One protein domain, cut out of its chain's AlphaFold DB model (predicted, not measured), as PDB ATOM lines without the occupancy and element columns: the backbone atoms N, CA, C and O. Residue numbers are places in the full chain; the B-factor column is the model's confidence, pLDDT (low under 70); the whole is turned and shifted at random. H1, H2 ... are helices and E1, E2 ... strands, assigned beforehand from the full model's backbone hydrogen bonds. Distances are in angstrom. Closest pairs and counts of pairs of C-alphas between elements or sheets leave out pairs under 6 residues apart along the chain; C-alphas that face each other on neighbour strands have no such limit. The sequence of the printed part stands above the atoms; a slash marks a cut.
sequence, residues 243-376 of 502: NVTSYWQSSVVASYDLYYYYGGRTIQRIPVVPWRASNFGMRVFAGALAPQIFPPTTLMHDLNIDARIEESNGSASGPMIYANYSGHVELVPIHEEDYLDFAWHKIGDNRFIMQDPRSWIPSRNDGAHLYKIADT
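AT A GLANCE: This is residues 243 to 376 of the 502 residues of a protein of viral metagenome (UniProt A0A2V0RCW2). Little regular structure: a small, strongly twisted sheet of five short strands makes one lobe, and loops with the short helices H1 and H2 make the other. The 134 printed residues include H1, H2, H3, E1, E2, E3, E4, E5 in that order; the class is mixed. The sheet, E1 E4 E3 E5 E2, is antiparallel. The whole is only just compact, close to loose, with radius of gyration of the C-alphas 16.7 A and spans of 50 by 30 by 28 A.

HOW THE PARTS SIT: E3, residues 343 to 348, and E4, residues 351 to 355, form a hairpin; N 345 and O 353 are 2.9 A apart, within hydrogen-bond range, as are the pairs below. E1, residues 321 to 323, is E4's neighbour, N 322 to O 352 2.8 A. E5, residues 370 to 373, neighbours E3, N 344 to O 371 2.8 A, and E2, residues 331 to 333, N 332 to O 372 2.9 A. H1, residues 243 to 249, H2, residues 258 to 262, and H3, residues 299 to 302, are not on the sheet. Every O i to N i+4 pair is within range in H1 and H2; H3 is too short for one.

IN THESE COORDINATES: H1 begins at C-alpha 243 (-77.059, 24.145, 8.418); E5 ends at C-alpha 373 (-68.170, 5.061, 7.990). E3 is 15.3 A long.

THE WHOLE: The printed part has no cut. Links H2 to H3, H3 to E1 and E4 to E5 are long. Residues 313 to 317 and 360 to 368 have pLDDT under 70.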
ATOM      1  N   ASN A 243     -76.320  24.774   7.323       85.75
ATOM      2  CA  ASN A 243     -77.059  24.145   8.418       85.75
ATOM      3  C   ASN A 243     -76.136  23.434   9.420       85.75
ATOM      4  O   ASN A 243     -76.400  23.485  10.619       85.75
ATOM      5  N   VAL A 244     -75.036  22.823   8.962       87.56
ATOM      6  CA  VAL A 244     -74.003  22.228   9.831       87.56
ATOM      7  C   VAL A 244     -73.260  23.332  10.584       87.56
ATOM      8  O   VAL A 244     -73.055  23.234  11.794       87.56
ATOM      9  N   THR A 245     -72.920  24.431   9.909       84.00
ATOM     10  CA  THR A 245     -72.315  25.598  10.567       84.00
ATOM     11  C   THR A 245     -73.264  26.213  11.597       84.00
ATOM     12  O   THR A 245     -72.873  26.436  12.744       84.00
ATOM     13  N   SER A 246     -74.534  26.424  11.233       86.75
ATOM     14  CA  SER A 246     -75.558  26.934  12.146       86.75
ATOM     15  C   SER A 246     -75.764  26.000  13.334       86.75
ATOM     16  O   SER A 246     -75.909  26.484  14.453       86.75
ATOM     17  N   TYR A 247     -75.744  24.682  13.123       92.00
ATOM     18  CA  TYR A 247     -75.863  23.699  14.195       92.00
ATOM     19  C   TYR A 247     -74.801  23.894  15.274       92.00
ATOM     20  O   TYR A 247     -75.154  23.860  16.449       92.00
ATOM     21  N   TRP A 248     -73.539  24.141  14.910       88.75
ATOM     22  CA  TRP A 248     -72.453  24.352  15.874       88.75
ATOM     23  C   TRP A 248     -72.428  25.769  16.464       88.75
ATOM     24  O   TRP A 248     -72.092  25.939  17.636       88.75
ATOM     25  N   GLN A 249     -72.832  26.784  15.696       86.19
ATOM     26  CA  GLN A 249     -72.788  28.190  16.120       86.19
ATOM     27  C   GLN A 249     -74.003  28.640  16.944       86.19
ATOM     28  O   GLN A 249     -73.907  29.608  17.701       86.19
ATOM     29  N   SER A 250     -75.145  27.955  16.838       87.38
ATOM     30  CA  SER A 250     -76.346  28.293  17.609       87.38
ATOM     31  C   SER A 250     -76.065  28.277  19.110       87.38
ATOM     32  O   SER A 250     -75.506  27.317  19.630       87.38
ATOM     33  N   SER A 251     -76.471  29.302  19.855       85.88
ATOM     34  CA  SER A 251     -76.304  29.285  21.313       85.88
ATOM     35  C   SER A 251     -77.291  28.314  21.980       85.88
ATOM     36  O   SER A 251     -78.382  28.065  21.465       85.88
ATOM     37  N   VAL A 252     -76.961  27.812  23.176       86.00
ATOM     38  CA  VAL A 252     -77.905  27.023  24.005       86.00
ATOM     39  C   VAL A 252     -79.187  27.807  24.297       86.00
ATOM     40  O   VAL A 252     -80.270  27.236  24.404       86.00
ATOM     41  N   VAL A 253     -79.075  29.132  24.401       82.81
ATOM     42  CA  VAL A 253     -80.209  30.027  24.654       82.81
ATOM     43  C   VAL A 253     -81.160  30.093  23.460       82.81
ATOM     44  O   VAL A 253     -82.368  30.187  23.652       82.81
ATOM     45  N   ALA A 254     -80.622  30.021  22.243       85.50
ATOM     46  CA  ALA A 254     -81.401  30.025  21.010       85.50
ATOM     47  C   ALA A 254     -81.975  28.643  20.645       85.50
ATOM     48  O   ALA A 254     -82.847  28.564  19.780       85.50
ATOM     49  N   SER A 255     -81.504  27.564  21.280       90.44
ATOM     50  CA  SER A 255     -81.999  26.210  21.027       90.44
ATOM     51  C   SER A 255     -83.328  25.929  21.735       90.44
ATOM     52  O   SER A 255     -83.731  26.645  22.656       90.44
ATOM     53  N   TYR A 256     -84.011  24.859  21.329       89.12
ATOM     54  CA  TYR A 256     -85.263  24.403  21.945       89.12
ATOM     55  C   TYR A 256     -85.059  23.095  22.708       89.12
ATOM     56  O   TYR A 256     -84.262  22.262  22.293       89.12
ATOM     57  N   ASP A 257     -85.789  22.887  23.807       87.06
ATOM     58  CA  ASP A 257     -85.863  21.563  24.445       87.06
ATOM     59  C   ASP A 257     -86.548  20.583  23.486       87.06
ATOM     60  O   ASP A 257     -87.605  20.904  22.939       87.06
ATOM     61  N   LEU A 258     -85.955  19.406  23.278       89.62
ATOM     62  CA  LEU A 258     -86.456  18.433  22.305       89.62
ATOM     63  C   LEU A 258     -87.886  17.983  22.637       89.62
ATOM     64  O   LEU A 258     -88.747  17.975  21.758       89.62
ATOM     65  N   TYR A 259     -88.172  17.696  23.910       85.94
ATOM     66  CA  TYR A 259     -89.516  17.300  24.346       85.94
ATOM     67  C   TYR A 259     -90.513  18.451  24.220       85.94
ATOM     68  O   TYR A 259     -91.651  18.223  23.839       85.94
ATOM     69  N   TYR A 260     -90.121  19.690  24.512       84.88
ATOM     70  CA  TYR A 260     -90.989  20.843  24.275       84.88
ATOM     71  C   TYR A 260     -91.277  21.052  22.782       84.88
ATOM     72  O   TYR A 260     -92.381  21.446  22.402       84.88
ATOM     73  N   TYR A 261     -90.281  20.809  21.928       88.94
ATOM     74  CA  TYR A 261     -90.404  21.020  20.493       88.94
ATOM     75  C   TYR A 261     -91.245  19.936  19.810       88.94
ATOM     76  O   TYR A 261     -92.037  20.267  18.933       88.94
ATOM     77  N   TYR A 262     -91.108  18.668  20.205       89.62
ATOM     78  CA  TYR A 262     -91.786  17.538  19.556       89.62
ATOM     79  C   TYR A 262     -92.902  16.900  20.387       89.62
ATOM     80  O   TYR A 262     -93.873  16.402  19.818       89.62
ATOM     81  N   GLY A 263     -92.796  16.917  21.713       84.88
ATOM     82  CA  GLY A 263     -93.757  16.288  22.615       84.88
ATOM     83  C   GLY A 263     -95.155  16.894  22.494       84.88
ATOM     84  O   GLY A 263     -95.323  18.104  22.336       84.88
ATOM     85  N   GLY A 264     -96.173  16.033  22.535       75.88
ATOM     86  CA  GLY A 264     -97.579  16.423  22.374       75.88
ATOM     87  C   GLY A 264     -97.974  16.854  20.954       75.88
ATOM     88  O   GLY A 264     -99.111  17.270  20.746       75.88
ATOM     89  N   ARG A 265     -97.062  16.766  19.978       86.69
ATOM     90  CA  ARG A 265     -97.367  16.958  18.554       86.69
ATOM     91  C   ARG A 265     -97.639  15.619  17.879       86.69
ATOM     92  O   ARG A 265     -97.368  14.560  18.438       86.69
ATOM     93  N   THR A 266     -98.143  15.677  16.649       88.94
ATOM     94  CA  THR A 266     -98.234  14.498  15.785       88.94
ATOM     95  C   THR A 266     -96.859  13.848  15.644       88.94
ATOM     96  O   THR A 266     -95.852  14.537  15.457       88.94
ATOM     97  N   ILE A 267     -96.844  12.520  15.746       91.56
ATOM     98  CA  ILE A 267     -95.646  11.694  15.615       91.56
ATOM     99  C   ILE A 267     -94.991  11.967  14.258       91.56
ATOM    100  O   ILE A 267     -95.645  11.912  13.215       91.56
ATOM    101  N   GLN A 268     -93.700  12.272  14.294       92.44
ATOM    102  CA  GLN A 268     -92.881  12.580  13.126       92.44
ATOM    103  C   GLN A 268     -91.439  12.117  13.368       92.44
ATOM    104  O   GLN A 268     -91.081  11.744  14.486       92.44
ATOM    105  N   ARG A 269     -90.614  12.117  12.318       92.62
ATOM    106  CA  ARG A 269     -89.187  11.819  12.454       92.62
ATOM    107  C   ARG A 269     -88.495  12.978  13.165       92.62
ATOM    108  O   ARG A 269     -88.780  14.141  12.872       92.62
ATOM    109  N   ILE A 270     -87.574  12.659  14.067       95.06
ATOM    110  CA  ILE A 270     -86.692  13.635  14.705       95.06
ATOM    111  C   ILE A 270     -85.304  13.489  14.065       95.06
ATOM    112  O   ILE A 270     -84.726  12.403  14.140       95.06
ATOM    113  N   PRO A 271     -84.739  14.552  13.461       94.62
ATOM    114  CA  PRO A 271     -83.405  14.516  12.872       94.62
ATOM    115  C   PRO A 271     -82.351  14.587  13.983       94.62
ATOM    116  O   PRO A 271     -81.813  15.649  14.296       94.62
ATOM    117  N   VAL A 272     -82.109  13.454  14.640       94.88
ATOM    118  CA  VAL A 272     -81.159  13.364  15.752       94.88
ATOM    119  C   VAL A 272     -79.735  13.596  15.235       94.88
ATOM    120  O   VAL A 272     -79.291  12.956  14.280       94.88
ATOM    121  N   VAL A 273     -79.030  14.520  15.893       95.75
ATOM    122  CA  VAL A 273     -77.595  14.782  15.724       95.75
ATOM    123  C   VAL A 273     -76.967  14.695  17.121       95.75
ATOM    124  O   VAL A 273     -77.178  15.600  17.928       95.75
ATOM    125  N   PRO A 274     -76.254  13.605  17.456       93.94
ATOM    126  CA  PRO A 274     -75.885  13.315  18.843       93.94
ATOM    127  C   PRO A 274     -74.642  14.074  19.329       93.94
ATOM    128  O   PRO A 274     -74.329  14.047  20.511       93.94
ATOM    129  N   TRP A 275     -73.935  14.789  18.455       95.06
ATOM    130  CA  TRP A 275     -72.599  15.330  18.749       95.06
ATOM    131  C   TRP A 275     -72.567  16.555  19.659       95.06
ATOM    132  O   TRP A 275     -71.500  16.979  20.090       95.06
ATOM    133  N   ARG A 276     -73.717  17.180  19.922       93.62
ATOM    134  CA  ARG A 276     -73.775  18.420  20.697       93.62
ATOM    135  C   ARG A 276     -74.622  18.235  21.942       93.62
ATOM    136  O   ARG A 276     -75.806  18.568  21.965       93.62
ATOM    137  N   ALA A 277     -73.984  17.730  22.988       93.06
ATOM    138  CA  ALA A 277     -74.589  17.606  24.302       93.06
ATOM    139  C   ALA A 277     -74.774  18.986  24.950       93.06
ATOM    140  O   ALA A 277     -74.030  19.932  24.679       93.06
ATOM    141  N   SER A 278     -75.762  19.118  25.832       91.88
ATOM    142  CA  SER A 278     -75.987  20.339  26.606       91.88
ATOM    143  C   SER A 278     -76.298  20.015  28.050       91.88
ATOM    144  O   SER A 278     -76.980  19.040  28.355       91.88
ATOM    145  N   ASN A 279     -75.885  20.909  28.948       90.19
ATOM    146  CA  ASN A 279     -76.208  20.793  30.362       90.19
ATOM    147  C   ASN A 279     -77.699  21.032  30.682       90.19
ATOM    148  O   ASN A 279     -78.067  21.063  31.852       90.19
ATOM    149  N   PHE A 280     -78.550  21.201  29.662       87.06
ATOM    150  CA  PHE A 280     -80.015  21.273  29.741       87.06
ATOM    151  C   PHE A 280     -80.714  20.088  29.045       87.06
ATOM    152  O   PHE A 280     -81.873  20.209  28.639       87.06
ATOM    153  N   GLY A 281     -80.020  18.955  28.888       86.19
ATOM    154  CA  GLY A 281     -80.531  17.764  28.206       86.19
ATOM    155  C   GLY A 281     -80.530  17.908  26.682       86.19
ATOM    156  O   GLY A 281     -79.853  18.773  26.133       86.19
ATOM    157  N   MET A 282     -81.297  17.064  25.986       88.69
ATOM    158  CA  MET A 282     -81.345  17.049  24.517       88.69
ATOM    159  C   MET A 282     -82.021  18.304  23.945       88.69
ATOM    160  O   MET A 282     -83.128  18.683  24.350       88.69
ATOM    161  N   ARG A 283     -81.374  18.935  22.960       90.50
ATOM    162  CA  ARG A 283     -81.807  20.211  22.372       90.50
ATOM    163  C   ARG A 283     -81.915  20.140  20.851       90.50
ATOM    164  O   ARG A 283     -81.179  19.417  20.195       90.50
ATOM    165  N   VAL A 284     -82.779  20.980  20.292       92.00
ATOM    166  CA  VAL A 284     -82.844  21.289  18.859       92.00
ATOM    167  C   VAL A 284     -82.094  22.600  18.627       92.00
ATOM    168  O   VAL A 284     -82.600  23.673  18.965       92.00
ATOM    169  N   PHE A 285     -80.868  22.518  18.104       90.94
ATOM    170  CA  PHE A 285     -79.976  23.676  17.932       90.94
ATOM    171  C   PHE A 285     -80.222  24.482  16.657       90.94
ATOM    172  O   PHE A 285     -79.888  25.663  16.616       90.94
ATOM    173  N   ALA A 286     -80.827  23.887  15.636       88.50
ATOM    174  CA  ALA A 286     -81.235  24.591  14.428       88.50
ATOM    175  C   ALA A 286     -82.515  23.965  13.865       88.50
ATOM    176  O   ALA A 286     -82.828  22.804  14.138       88.50
ATOM    177  N   GLY A 287     -83.284  24.755  13.114       82.06
ATOM    178  CA  GLY A 287     -84.448  24.253  12.386       82.06
ATOM    179  C   GLY A 287     -84.025  23.510  11.118       82.06
ATOM    180  O   GLY A 287     -82.989  23.827  10.545       82.06
ATOM    181  N   ALA A 288     -84.849  22.556  10.673       82.25
ATOM    182  CA  ALA A 288     -84.670  21.834   9.407       82.25
ATOM    183  C   ALA A 288     -83.308  21.123   9.244       82.25
ATOM    184  O   ALA A 288     -82.777  21.033   8.138       82.25
ATOM    185  N   LEU A 289     -82.748  20.606  10.342       91.38
ATOM    186  CA  LEU A 289     -81.558  19.762  10.285       91.38
ATOM    187  C   LEU A 289     -81.849  18.473   9.516       91.38
ATOM    188  O   LEU A 289     -82.878  17.833   9.731       91.38
ATOM    189  N   ALA A 290     -80.911  18.079   8.660       94.06
ATOM    190  CA  ALA A 290     -80.855  16.716   8.153       94.06
ATOM    191  C   ALA A 290     -80.418  15.771   9.291       94.06
ATOM    192  O   ALA A 290     -79.583  16.174  10.108       94.06
ATOM    193  N   PRO A 291     -80.935  14.535   9.372       96.00
ATOM    194  CA  PRO A 291     -80.418  13.530  10.302       96.00
ATOM    195  C   PRO A 291     -78.924  13.259  10.079       96.00
ATOM    196  O   PRO A 291     -78.429  13.317   8.953       96.00
ATOM    197  N   GLN A 292     -78.206  12.918  11.151       97.19
ATOM    198  CA  GLN A 292     -76.809  12.488  11.069       97.19
ATOM    199  C   GLN A 292     -76.682  11.171  10.275       97.19
ATOM    200  O   GLN A 292     -77.511  10.277  10.445       97.19
ATOM    201  N   ILE A 293     -75.646  11.024   9.442       97.31
ATOM    202  CA  ILE A 293     -75.276   9.725   8.845       97.31
ATOM    203  C   ILE A 293     -74.853   8.725   9.932       97.31
ATOM    204  O   ILE A 293     -74.113   9.078  10.848       97.31
ATOM    205  N   PHE A 294     -75.316   7.484   9.829       97.88
ATOM    206  CA  PHE A 294     -74.970   6.373  10.727       97.88
ATOM    207  C   PHE A 294     -74.240   5.273   9.950       97.88
ATOM    208  O   PHE A 294     -74.340   5.248   8.718       97.88
ATOM    209  N   PRO A 295     -73.483   4.383  10.612       98.00
ATOM    210  CA  PRO A 295     -72.744   3.369   9.893       98.00
ATOM    211  C   PRO A 295     -73.703   2.424   9.170       98.00
ATOM    212  O   PRO A 295     -74.726   2.035   9.742       98.00
ATOM    213  N   PRO A 296     -73.393   2.057   7.918       96.44
ATOM    214  CA  PRO A 296     -73.959   0.876   7.299       96.44
ATOM    215  C   PRO A 296     -73.910  -0.343   8.214       96.44
ATOM    216  O   PRO A 296     -72.875  -0.628   8.812       96.44
ATOM    217  N   THR A 297     -75.024  -1.057   8.306       95.81
ATOM    218  CA  THR A 297     -75.116  -2.342   9.005       95.81
ATOM    219  C   THR A 297     -74.890  -3.494   8.025       95.81
ATOM    220  O   THR A 297     -74.927  -3.292   6.814       95.81
ATOM    221  N   THR A 298     -74.666  -4.697   8.545       94.12
ATOM    222  CA  THR A 298     -74.642  -5.970   7.790       94.12
ATOM    223  C   THR A 298     -75.819  -6.873   8.172       94.12
ATOM    224  O   THR A 298     -75.899  -8.030   7.779       94.12
ATOM    225  N   LEU A 299     -76.739  -6.346   8.980       92.44
ATOM    226  CA  LEU A 299     -77.756  -7.087   9.706       92.44
ATOM    227  C   LEU A 299     -78.723  -7.814   8.777       92.44
ATOM    228  O   LEU A 299     -79.105  -8.946   9.060       92.44
ATOM    229  N   MET A 300     -79.139  -7.181   7.682       89.94
ATOM    230  CA  MET A 300     -80.085  -7.813   6.766       89.94
ATOM    231  C   MET A 300     -79.422  -8.931   5.978       89.94
ATOM    232  O   MET A 300     -80.050  -9.964   5.753       89.94
ATOM    233  N   HIS A 301     -78.160  -8.751   5.599       88.19
ATOM    234  CA  HIS A 301     -77.365  -9.819   5.010       88.19
ATOM    235  C   HIS A 301     -77.182 -10.989   5.993       88.19
ATOM    236  O   HIS A 301     -77.525 -12.124   5.664       88.19
ATOM    237  N   ASP A 302     -76.724 -10.707   7.213       92.31
ATOM    238  CA  ASP A 302     -76.382 -11.718   8.221       92.31
ATOM    239  C   ASP A 302     -77.601 -12.533   8.681       92.31
ATOM    240  O   ASP A 302     -77.483 -13.717   8.994       92.31
ATOM    241  N   LEU A 303     -78.785 -11.915   8.674       93.31
ATOM    242  CA  LEU A 303     -80.056 -12.544   9.039       93.31
ATOM    243  C   LEU A 303     -80.904 -12.975   7.832       93.31
ATOM    244  O   LEU A 303     -82.033 -13.429   8.011       93.31
ATOM    245  N   ASN A 304     -80.384 -12.838   6.608       91.62
ATOM    246  CA  ASN A 304     -81.085 -13.164   5.363       91.62
ATOM    247  C   ASN A 304     -82.479 -12.499   5.242       91.62
ATOM    248  O   ASN A 304     -83.464 -13.118   4.832       91.62
ATOM    249  N   ILE A 305     -82.569 -11.221   5.616       90.25
ATOM    250  CA  ILE A 305     -83.787 -10.410   5.527       90.25
ATOM    251  C   ILE A 305     -83.857  -9.776   4.134       90.25
ATOM    252  O   ILE A 305     -83.135  -8.825   3.828       90.25
ATOM    253  N   ASP A 306     -84.768 -10.261   3.289       83.19
ATOM    254  CA  ASP A 306     -85.011  -9.672   1.968       83.19
ATOM    255  C   ASP A 306     -85.906  -8.431   2.072       83.19
ATOM    256  O   ASP A 306     -87.139  -8.498   2.057       83.19
ATOM    257  N   ALA A 307     -85.276  -7.264   2.187       75.94
ATOM    258  CA  ALA A 307     -85.972  -5.996   2.078       75.94
ATOM    259  C   ALA A 307     -85.144  -4.961   1.306       75.94
ATOM    260  O   ALA A 307     -83.917  -4.914   1.345       75.94
ATOM    261  N   ARG A 308     -85.839  -4.093   0.570       75.44
ATOM    262  CA  ARG A 308     -85.196  -2.956  -0.100       75.44
ATOM    263  C   ARG A 308     -84.858  -1.891   0.935       75.44
ATOM    264  O   ARG A 308     -85.640  -1.707   1.868       75.44
ATOM    265  N   ILE A 309     -83.796  -1.114   0.727       73.88
ATOM    266  CA  ILE A 309     -83.430   0.035   1.574       73.88
ATOM    267  C   ILE A 309     -83.484   1.307   0.732       73.88
ATOM    268  O   ILE A 309     -82.544   1.685   0.051       73.88
ATOM    269  N   GLU A 310     -84.640   1.957   0.745       70.31
ATOM    270  CA  GLU A 310     -84.896   3.212   0.041       70.31
ATOM    271  C   GLU A 310     -85.695   4.100   0.989       70.31
ATOM    272  O   GLU A 310     -86.845   3.793   1.284       70.31
ATOM    273  N   GLU A 311     -85.137   5.192   1.494       77.81
ATOM    274  CA  GLU A 311     -85.911   6.125   2.317       77.81
ATOM    275  C   GLU A 311     -86.339   7.334   1.479       77.81
ATOM    276  O   GLU A 311     -85.502   8.099   0.999       77.81
ATOM    277  N   SER A 312     -87.650   7.530   1.318       70.38
ATOM    278  CA  SER A 312     -88.208   8.755   0.741       70.38
ATOM    279  C   SER A 312     -88.550   9.778   1.829       70.38
ATOM    280  O   SER A 312     -88.825   9.427   2.984       70.38
ATOM    281  N   ASN A 313     -88.616  11.056   1.446       63.88
ATOM    282  CA  ASN A 313     -89.056  12.168   2.301       63.88
ATOM    283  C   ASN A 313     -90.579  12.175   2.594       63.88
ATOM    284  O   ASN A 313     -91.166  13.224   2.859       63.88
ATOM    285  N   GLY A 314     -91.252  11.020   2.556       59.31
ATOM    286  CA  GLY A 314     -92.709  10.912   2.669       59.31
ATOM    287  C   GLY A 314     -93.400  10.756   1.312       59.31
ATOM    288  O   GLY A 314     -92.870  10.108   0.412       59.31
ATOM    289  N   SER A 315     -94.622  11.283   1.177       46.19
ATOM    290  CA  SER A 315     -95.624  10.826   0.196       46.19
ATOM    291  C   SER A 315     -95.350  11.100  -1.293       46.19
ATOM    292  O   SER A 315     -96.180  10.682  -2.093       46.19
ATOM    293  N   ALA A 316     -94.249  11.761  -1.684       50.41
ATOM    294  CA  ALA A 316     -93.835  11.910  -3.098       50.41
ATOM    295  C   ALA A 316     -92.481  12.627  -3.325       50.41
ATOM    296  O   ALA A 316     -92.019  12.713  -4.461       50.41
ATOM    297  N   SER A 317     -91.860  13.215  -2.300       58.94
ATOM    298  CA  SER A 317     -90.597  13.953  -2.430       58.94
ATOM    299  C   SER A 317     -89.399  12.995  -2.422       58.94
ATOM    300  O   SER A 317     -89.472  11.927  -1.821       58.94
ATOM    301  N   GLY A 318     -88.323  13.381  -3.121       74.31
ATOM    302  CA  GLY A 318     -87.122  12.576  -3.389       74.31
ATOM    303  C   GLY A 318     -86.401  11.977  -2.163       74.31
ATOM    304  O   GLY A 318     -86.920  12.020  -1.044       74.31
ATOM    305  N   PRO A 319     -85.203  11.399  -2.357       87.56
ATOM    306  CA  PRO A 319     -84.519  10.629  -1.318       87.56
ATOM    307  C   PRO A 319     -84.301  11.443  -0.035       87.56
ATOM    308  O   PRO A 319     -84.090  12.659  -0.085       87.56
ATOM    309  N   MET A 320     -84.357  10.769   1.116       91.94
ATOM    310  CA  MET A 320     -84.008  11.370   2.404       91.94
ATOM    311  C   MET A 320     -82.550  11.826   2.383       91.94
ATOM    312  O   MET A 320     -81.652  11.049   2.052       91.94
ATOM    313  N   ILE A 321     -82.327  13.086   2.753       93.31
ATOM    314  CA  ILE A 321     -80.993  13.677   2.824       93.31
ATOM    315  C   ILE A 321     -80.507  13.587   4.263       93.31
ATOM    316  O   ILE A 321     -81.167  14.063   5.183       93.31
ATOM    317  N   TYR A 322     -79.322  13.027   4.425       96.00
ATOM    318  CA  TYR A 322     -78.558  12.977   5.657       96.00
ATOM    319  C   TYR A 322     -77.411  13.967   5.593       96.00
ATOM    320  O   TYR A 322     -77.001  14.386   4.506       96.00
ATOM    321  N   ALA A 323     -76.860  14.301   6.754       95.44
ATOM    322  CA  ALA A 323     -75.644  15.082   6.819       95.44
ATOM    323  C   ALA A 323     -74.601  14.508   7.774       95.44
ATOM    324  O   ALA A 323     -74.921  13.790   8.720       95.44
ATOM    325  N   ASN A 324     -73.339  14.832   7.510       95.06
ATOM    326  CA  ASN A 324     -72.267  14.627   8.467       95.06
ATOM    327  C   ASN A 324     -72.033  15.924   9.245       95.06
ATOM    328  O   ASN A 324     -71.795  16.973   8.649       95.06
ATOM    329  N   TYR A 325     -72.092  15.858  10.571       94.62
ATOM    330  CA  TYR A 325     -71.895  17.016  11.446       94.62
ATOM    331  C   TYR A 325     -70.574  16.971  12.223       94.62
ATOM    332  O   TYR A 325     -70.274  17.928  12.933       94.62
ATOM    333  N   SER A 326     -69.791  15.893  12.113       93.69
ATOM    334  CA  SER A 326     -68.601  15.657  12.937       93.69
ATOM    335  C   SER A 326     -67.429  15.149  12.102       93.69
ATOM    336  O   SER A 326     -67.544  14.148  11.405       93.69
ATOM    337  N   GLY A 327     -66.270  15.785  12.233       89.62
ATOM    338  CA  GLY A 327     -65.014  15.348  11.624       89.62
ATOM    339  C   GLY A 327     -64.429  14.084  12.256       89.62
ATOM    340  O   GLY A 327     -63.532  13.489  11.676       89.62
ATOM    341  N   HIS A 328     -64.958  13.623  13.396       92.56
ATOM    342  CA  HIS A 328     -64.661  12.279  13.911       92.56
ATOM    343  C   HIS A 328     -65.369  11.168  13.120       92.56
ATOM    344  O   HIS A 328     -65.041   9.998  13.294       92.56
ATOM    345  N   VAL A 329     -66.340  11.520  12.269       94.81
ATOM    346  CA  VAL A 329     -67.045  10.584  11.391       94.81
ATOM    347  C   VAL A 329     -66.389  10.632  10.018       94.81
ATOM    348  O   VAL A 329     -66.778  11.411   9.142       94.81
ATOM    349  N   GLU A 330     -65.359   9.811   9.854       91.88
ATOM    350  CA  GLU A 330     -64.663   9.645   8.584       91.88
ATOM    351  C   GLU A 330     -65.449   8.716   7.654       91.88
ATOM    352  O   GLU A 330     -65.967   7.676   8.069       91.88
ATOM    353  N   LEU A 331     -65.533   9.107   6.382       91.19
ATOM    354  CA  LEU A 331     -66.144   8.316   5.325       91.19
ATOM    355  C   LEU A 331     -65.061   7.768   4.406       91.19
ATOM    356  O   LEU A 331     -64.307   8.540   3.815       91.19
ATOM    357  N   VAL A 332     -65.048   6.452   4.231       88.62
ATOM    358  CA  VAL A 332     -64.153   5.747   3.308       88.62
ATOM    359  C   VAL A 332     -64.970   5.119   2.180       88.62
ATOM    360  O   VAL A 332     -66.127   4.755   2.410       88.62
ATOM    361  N   PRO A 333     -64.434   5.021   0.953       89.00
ATOM    362  CA  PRO A 333     -65.111   4.310  -0.127       89.00
ATOM    363  C   PRO A 333     -65.436   2.865   0.271       89.00
ATOM    364  O   PRO A 333     -64.688   2.249   1.031       89.00
ATOM    365  N   ILE A 334     -66.544   2.333  -0.240       86.19
ATOM    366  CA  ILE A 334     -66.811   0.893  -0.152       86.19
ATOM    367  C   ILE A 334     -65.952   0.126  -1.168       86.19
ATOM    368  O   ILE A 334     -65.553   0.675  -2.200       86.19
ATOM    369  N   HIS A 335     -65.705  -1.146  -0.882       84.94
ATOM    370  CA  HIS A 335     -64.989  -2.099  -1.724       84.94
ATOM    371  C   HIS A 335     -65.897  -3.279  -2.113       84.94
ATOM    372  O   HIS A 335     -67.011  -3.404  -1.610       84.94
ATOM    373  N   GLU A 336     -65.459  -4.133  -3.042       82.62
ATOM    374  CA  GLU A 336     -66.281  -5.251  -3.547       82.62
ATOM    375  C   GLU A 336     -66.621  -6.278  -2.457       82.62
ATOM    376  O   GLU A 336     -67.664  -6.924  -2.508       82.62
ATOM    377  N   GLU A 337     -65.758  -6.406  -1.455       86.00
ATOM    378  CA  GLU A 337     -65.920  -7.278  -0.295       86.00
ATOM    379  C   GLU A 337     -66.857  -6.723   0.791       86.00
ATOM    380  O   GLU A 337     -67.129  -7.415   1.773       86.00
ATOM    381  N   ASP A 338     -67.351  -5.489   0.649       88.44
ATOM    382  CA  ASP A 338     -68.236  -4.870   1.632       88.44
ATOM    383  C   ASP A 338     -69.689  -5.345   1.473       88.44
ATOM    384  O   ASP A 338     -70.462  -4.828   0.663       88.44
ATOM    385  N   TYR A 339     -70.095  -6.303   2.310       89.81
ATOM    386  CA  TYR A 339     -71.472  -6.805   2.392       89.81
ATOM    387  C   TYR A 339     -72.328  -5.929   3.309       89.81
ATOM    388  O   TYR A 339     -72.596  -6.275   4.455       89.81
ATOM    389  N   LEU A 340     -72.726  -4.762   2.805       93.31
ATOM    390  CA  LEU A 340     -73.476  -3.768   3.570       93.31
ATOM    391  C   LEU A 340     -74.962  -3.761   3.195       93.31
ATOM    392  O   LEU A 340     -75.334  -3.945   2.037       93.31
ATOM    393  N   ASP A 341     -75.810  -3.459   4.172       93.88
ATOM    394  CA  ASP A 341     -77.246  -3.262   3.983       93.88
ATOM    395  C   ASP A 341     -77.507  -2.004   3.126       93.88
ATOM    396  O   ASP A 341     -78.334  -1.997   2.214       93.88
ATOM    397  N   PHE A 342     -76.764  -0.924   3.391       94.94
ATOM    398  CA  PHE A 342     -76.809   0.338   2.648       94.94
ATOM    399  C   PHE A 342     -75.427   0.989   2.570       94.94
ATOM    400  O   PHE A 342     -74.523   0.636   3.311       94.94
ATOM    401  N   ALA A 343     -75.254   1.979   1.703       94.31
ATOM    402  CA  ALA A 343     -74.069   2.830   1.685       94.31
ATOM    403  C   ALA A 343     -74.460   4.294   1.457       94.31
ATOM    404  O   ALA A 343     -75.599   4.614   1.105       94.31
ATOM    405  N   TRP A 344     -73.513   5.199   1.688       94.50
ATOM    406  CA  TRP A 344     -73.723   6.637   1.581       94.50
ATOM    407  C   TRP A 344     -73.286   7.153   0.216       94.50
ATOM    408  O   TRP A 344     -72.104   7.130  -0.113       94.50
ATOM    409  N   HIS A 345     -74.226   7.681  -0.561       90.88
ATOM    410  CA  HIS A 345     -73.917   8.412  -1.785       90.88
ATOM    411  C   HIS A 345     -73.830   9.913  -1.489       90.88
ATOM    412  O   HIS A 345     -74.788  10.509  -0.988       90.88
ATOM    413  N   LYS A 346     -72.681  10.532  -1.780       88.50
ATOM    414  CA  LYS A 346     -72.464  11.968  -1.555       88.50
ATOM    415  C   LYS A 346     -73.202  12.785  -2.616       88.50
ATOM    416  O   LYS A 346     -72.921  12.654  -3.801       88.50
ATOM    417  N   ILE A 347     -74.088  13.679  -2.180       85.69
ATOM    418  CA  ILE A 347     -74.878  14.562  -3.062       85.69
ATOM    419  C   ILE A 347     -74.563  16.053  -2.873       85.69
ATOM    420  O   ILE A 347     -75.145  16.905  -3.540       85.69
ATOM    421  N   GLY A 348     -73.669  16.388  -1.943       84.25
ATOM    422  CA  GLY A 348     -73.242  17.758  -1.679       84.25
ATOM    423  C   GLY A 348     -72.274  17.846  -0.505       84.25
ATOM    424  O   GLY A 348     -71.798  16.829   0.010       84.25
ATOM    425  N   ASP A 349     -71.997  19.070  -0.067       82.69
ATOM    426  CA  ASP A 349     -71.110  19.340   1.063       82.69
ATOM    427  C   ASP A 349     -71.713  18.807   2.353       82.69
ATOM    428  O   ASP A 349     -72.742  19.290   2.821       82.69
ATOM    429  N   ASN A 350     -71.079  17.775   2.909       87.81
ATOM    430  CA  ASN A 350     -71.575  17.049   4.073       87.81
ATOM    431  C   ASN A 350     -72.987  16.483   3.899       87.81
ATOM    432  O   ASN A 350     -73.615  16.203   4.911       87.81
ATOM    433  N   ARG A 351     -73.485  16.296   2.666       90.56
ATOM    434  CA  ARG A 351     -74.833  15.780   2.383       90.56
ATOM    435  C   ARG A 351     -74.794  14.443   1.665       90.56
ATOM    436  O   ARG A 351     -74.097  14.288   0.661       90.56
ATOM    437  N   PHE A 352     -75.614  13.519   2.146       93.38
ATOM    438  CA  PHE A 352     -75.628  12.132   1.705       93.38
ATOM    439  C   PHE A 352     -77.047  11.614   1.530       93.38
ATOM    440  O   PHE A 352     -77.973  12.083   2.187       93.38
ATOM    441  N   ILE A 353     -77.208  10.616   0.672       93.19
ATOM    442  CA  ILE A 353     -78.423   9.804   0.590       93.19
ATOM    443  C   ILE A 353     -78.055   8.340   0.817       93.19
ATOM    444  O   ILE A 353     -76.949   7.915   0.472       93.19
ATOM    445  N   MET A 354     -78.973   7.581   1.412       93.25
ATOM    446  CA  MET A 354     -78.832   6.128   1.506       93.25
ATOM    447  C   MET A 354     -79.036   5.509   0.123       93.25
ATOM    448  O   MET A 354     -79.991   5.862  -0.571       93.25
ATOM    449  N   GLN A 355     -78.169   4.574  -0.252       90.50
ATOM    450  CA  GLN A 355     -78.258   3.846  -1.512       90.50
ATOM    451  C   GLN A 355     -77.953   2.359  -1.304       90.50
ATOM    452  O   GLN A 355     -77.164   1.998  -0.433       90.50
ATOM    453  N   ASP A 356     -78.582   1.501  -2.113       88.88
ATOM    454  CA  ASP A 356     -78.286   0.066  -2.150       88.88
ATOM    455  C   ASP A 356     -76.851  -0.154  -2.674       88.88
ATOM    456  O   ASP A 356     -76.566   0.259  -3.808       88.88
ATOM    457  N   PRO A 357     -75.945  -0.802  -1.918       88.19
ATOM    458  CA  PRO A 357     -74.560  -1.007  -2.335       88.19
ATOM    459  C   PRO A 357     -74.465  -1.847  -3.608       88.19
ATOM    460  O   PRO A 357     -73.570  -1.635  -4.414       88.19
ATOM    461  N   ARG A 358     -75.442  -2.726  -3.864       82.06
ATOM    462  CA  ARG A 358     -75.497  -3.582  -5.063       82.06
ATOM    463  C   ARG A 358     -75.828  -2.806  -6.336       82.06
ATOM    464  O   ARG A 358     -75.659  -3.323  -7.435       82.06
ATOM    465  N   SER A 359     -76.321  -1.574  -6.204       76.06
ATOM    466  CA  SER A 359     -76.511  -0.675  -7.347       76.06
ATOM    467  C   SER A 359     -75.200  -0.039  -7.827       76.06
ATOM    468  O   SER A 359     -75.179   0.592  -8.885       76.06
ATOM    469  N   TRP A 360     -74.112  -0.197  -7.065       68.38
ATOM    470  CA  TRP A 360     -72.789   0.281  -7.432       68.38
ATOM    471  C   TRP A 360     -72.169  -0.608  -8.513       68.38
ATOM    472  O   TRP A 360     -72.081  -1.824  -8.371       68.38
ATOM    473  N   ILE A 361     -71.735   0.017  -9.609       64.81
ATOM    474  CA  ILE A 361     -71.020  -0.647 -10.699       64.81
ATOM    475  C   ILE A 361     -69.628  -0.003 -10.777       64.81
ATOM    476  O   ILE A 361     -69.527   1.106 -11.313       64.81
ATOM    477  N   PRO A 362     -68.561  -0.663 -10.283       58.00
ATOM    478  CA  PRO A 362     -67.207  -0.097 -10.252       58.00
ATOM    479  C   PRO A 362     -66.666   0.326 -11.627       58.00
ATOM    480  O   PRO A 362     -65.756   1.144 -11.718       58.00
ATOM    481  N   SER A 363     -67.219  -0.216 -12.717       52.94
ATOM    482  CA  SER A 363     -66.686  -0.063 -14.075       52.94
ATOM    483  C   SER A 363     -67.108   1.214 -14.815       52.94
ATOM    484  O   SER A 363     -66.794   1.347 -15.999       52.94
ATOM    485  N   ARG A 364     -67.859   2.134 -14.193       50.19
ATOM    486  CA  ARG A 364     -68.152   3.445 -14.796       50.19
ATOM    487  C   ARG A 364     -67.253   4.494 -14.155       50.19
ATOM    488  O   ARG A 364     -67.369   4.745 -12.965       50.19
ATOM    489  N   ASN A 365     -66.400   5.119 -14.968       40.69
ATOM    490  CA  ASN A 365     -65.500   6.246 -14.655       40.69
ATOM    491  C   ASN A 365     -66.210   7.522 -14.138       40.69
ATOM    492  O   ASN A 365     -65.651   8.619 -14.177       40.69
ATOM    493  N   ASP A 366     -67.439   7.403 -13.658       43.56
ATOM    494  CA  ASP A 366     -68.215   8.489 -13.102       43.56
ATOM    495  C   ASP A 366     -67.897   8.458 -11.607       43.56
ATOM    496  O   ASP A 366     -68.301   7.521 -10.929       43.56
ATOM    497  N   GLY A 367     -67.125   9.424 -11.097       49.88
ATOM    498  CA  GLY A 367     -66.596   9.492  -9.720       49.88
ATOM    499  C   GLY A 367     -67.619   9.529  -8.564       49.88
ATOM    500  O   GLY A 367     -67.374  10.159  -7.538       49.88
ATOM    501  N   ALA A 368     -68.773   8.880  -8.709       55.44
ATOM    502  CA  ALA A 368     -69.778   8.608  -7.699       55.44
ATOM    503  C   ALA A 368     -69.371   7.388  -6.855       55.44
ATOM    504  O   ALA A 368     -69.933   6.298  -6.979       55.44
ATOM    505  N   HIS A 369     -68.389   7.572  -5.974       75.69
ATOM    506  CA  HIS A 369     -68.087   6.578  -4.947       75.69
ATOM    507  C   HIS A 369     -69.240   6.498  -3.935       75.69
ATOM    508  O   HIS A 369     -69.786   7.522  -3.510       75.69
ATOM    509  N   LEU A 370     -69.620   5.274  -3.562       88.31
ATOM    510  CA  LEU A 370     -70.390   5.026  -2.347       88.31
ATOM    511  C   LEU A 370     -69.421   4.927  -1.169       88.31
ATOM    512  O   LEU A 370     -68.303   4.434  -1.318       88.31
ATOM    513  N   TYR A 371     -69.859   5.398  -0.007       92.38
ATOM    514  CA  TYR A 371     -69.038   5.476   1.194       92.38
ATOM    515  C   TYR A 371     -69.645   4.680   2.352       92.38
ATOM    516  O   TYR A 371     -70.866   4.595   2.500       92.38
ATOM    517  N   LYS A 372     -68.777   4.174   3.223       94.62
ATOM    518  CA  LYS A 372     -69.102   3.665   4.560       94.62
ATOM    519  C   LYS A 372     -68.390   4.506   5.617       94.62
ATOM    520  O   LYS A 372     -67.450   5.237   5.313       94.62
ATOM    521  N   ILE A 373     -68.854   4.423   6.859       96.12
ATOM    522  CA  ILE A 373     -68.170   5.061   7.990       96.12
ATOM    523  C   ILE A 373     -66.972   4.193   8.376       96.12
ATOM    524  O   ILE A 373     -67.128   2.984   8.525       96.12
ATOM    525  N   ALA A 374     -65.793   4.803   8.515       94.56
ATOM    526  CA  ALA A 374     -64.545   4.087   8.787       94.56
ATOM    527  C   ALA A 374     -64.526   3.445  10.183       94.56
ATOM    528  O   ALA A 374     -64.156   2.286  10.333       94.56
ATOM    529  N   ASP A 375     -64.958   4.199  11.195       96.56
ATOM    530  CA  ASP A 375     -65.003   3.762  12.588       96.56
ATOM    531  C   ASP A 375     -66.454   3.633  13.058       96.56
ATOM    532  O   ASP A 375     -67.096   4.607  13.465       96.56
ATOM    533  N   THR A 376     -66.979   2.414  12.982       97.31
ATOM    534  CA  THR A 376     -68.344   2.101  13.420       97.31
ATOM    535  C   THR A 376     -68.467   2.078  14.943       97.31
ATOM    536  O   THR A 376     -69.528   2.411  15.468       97.31
TER     537      THR A 376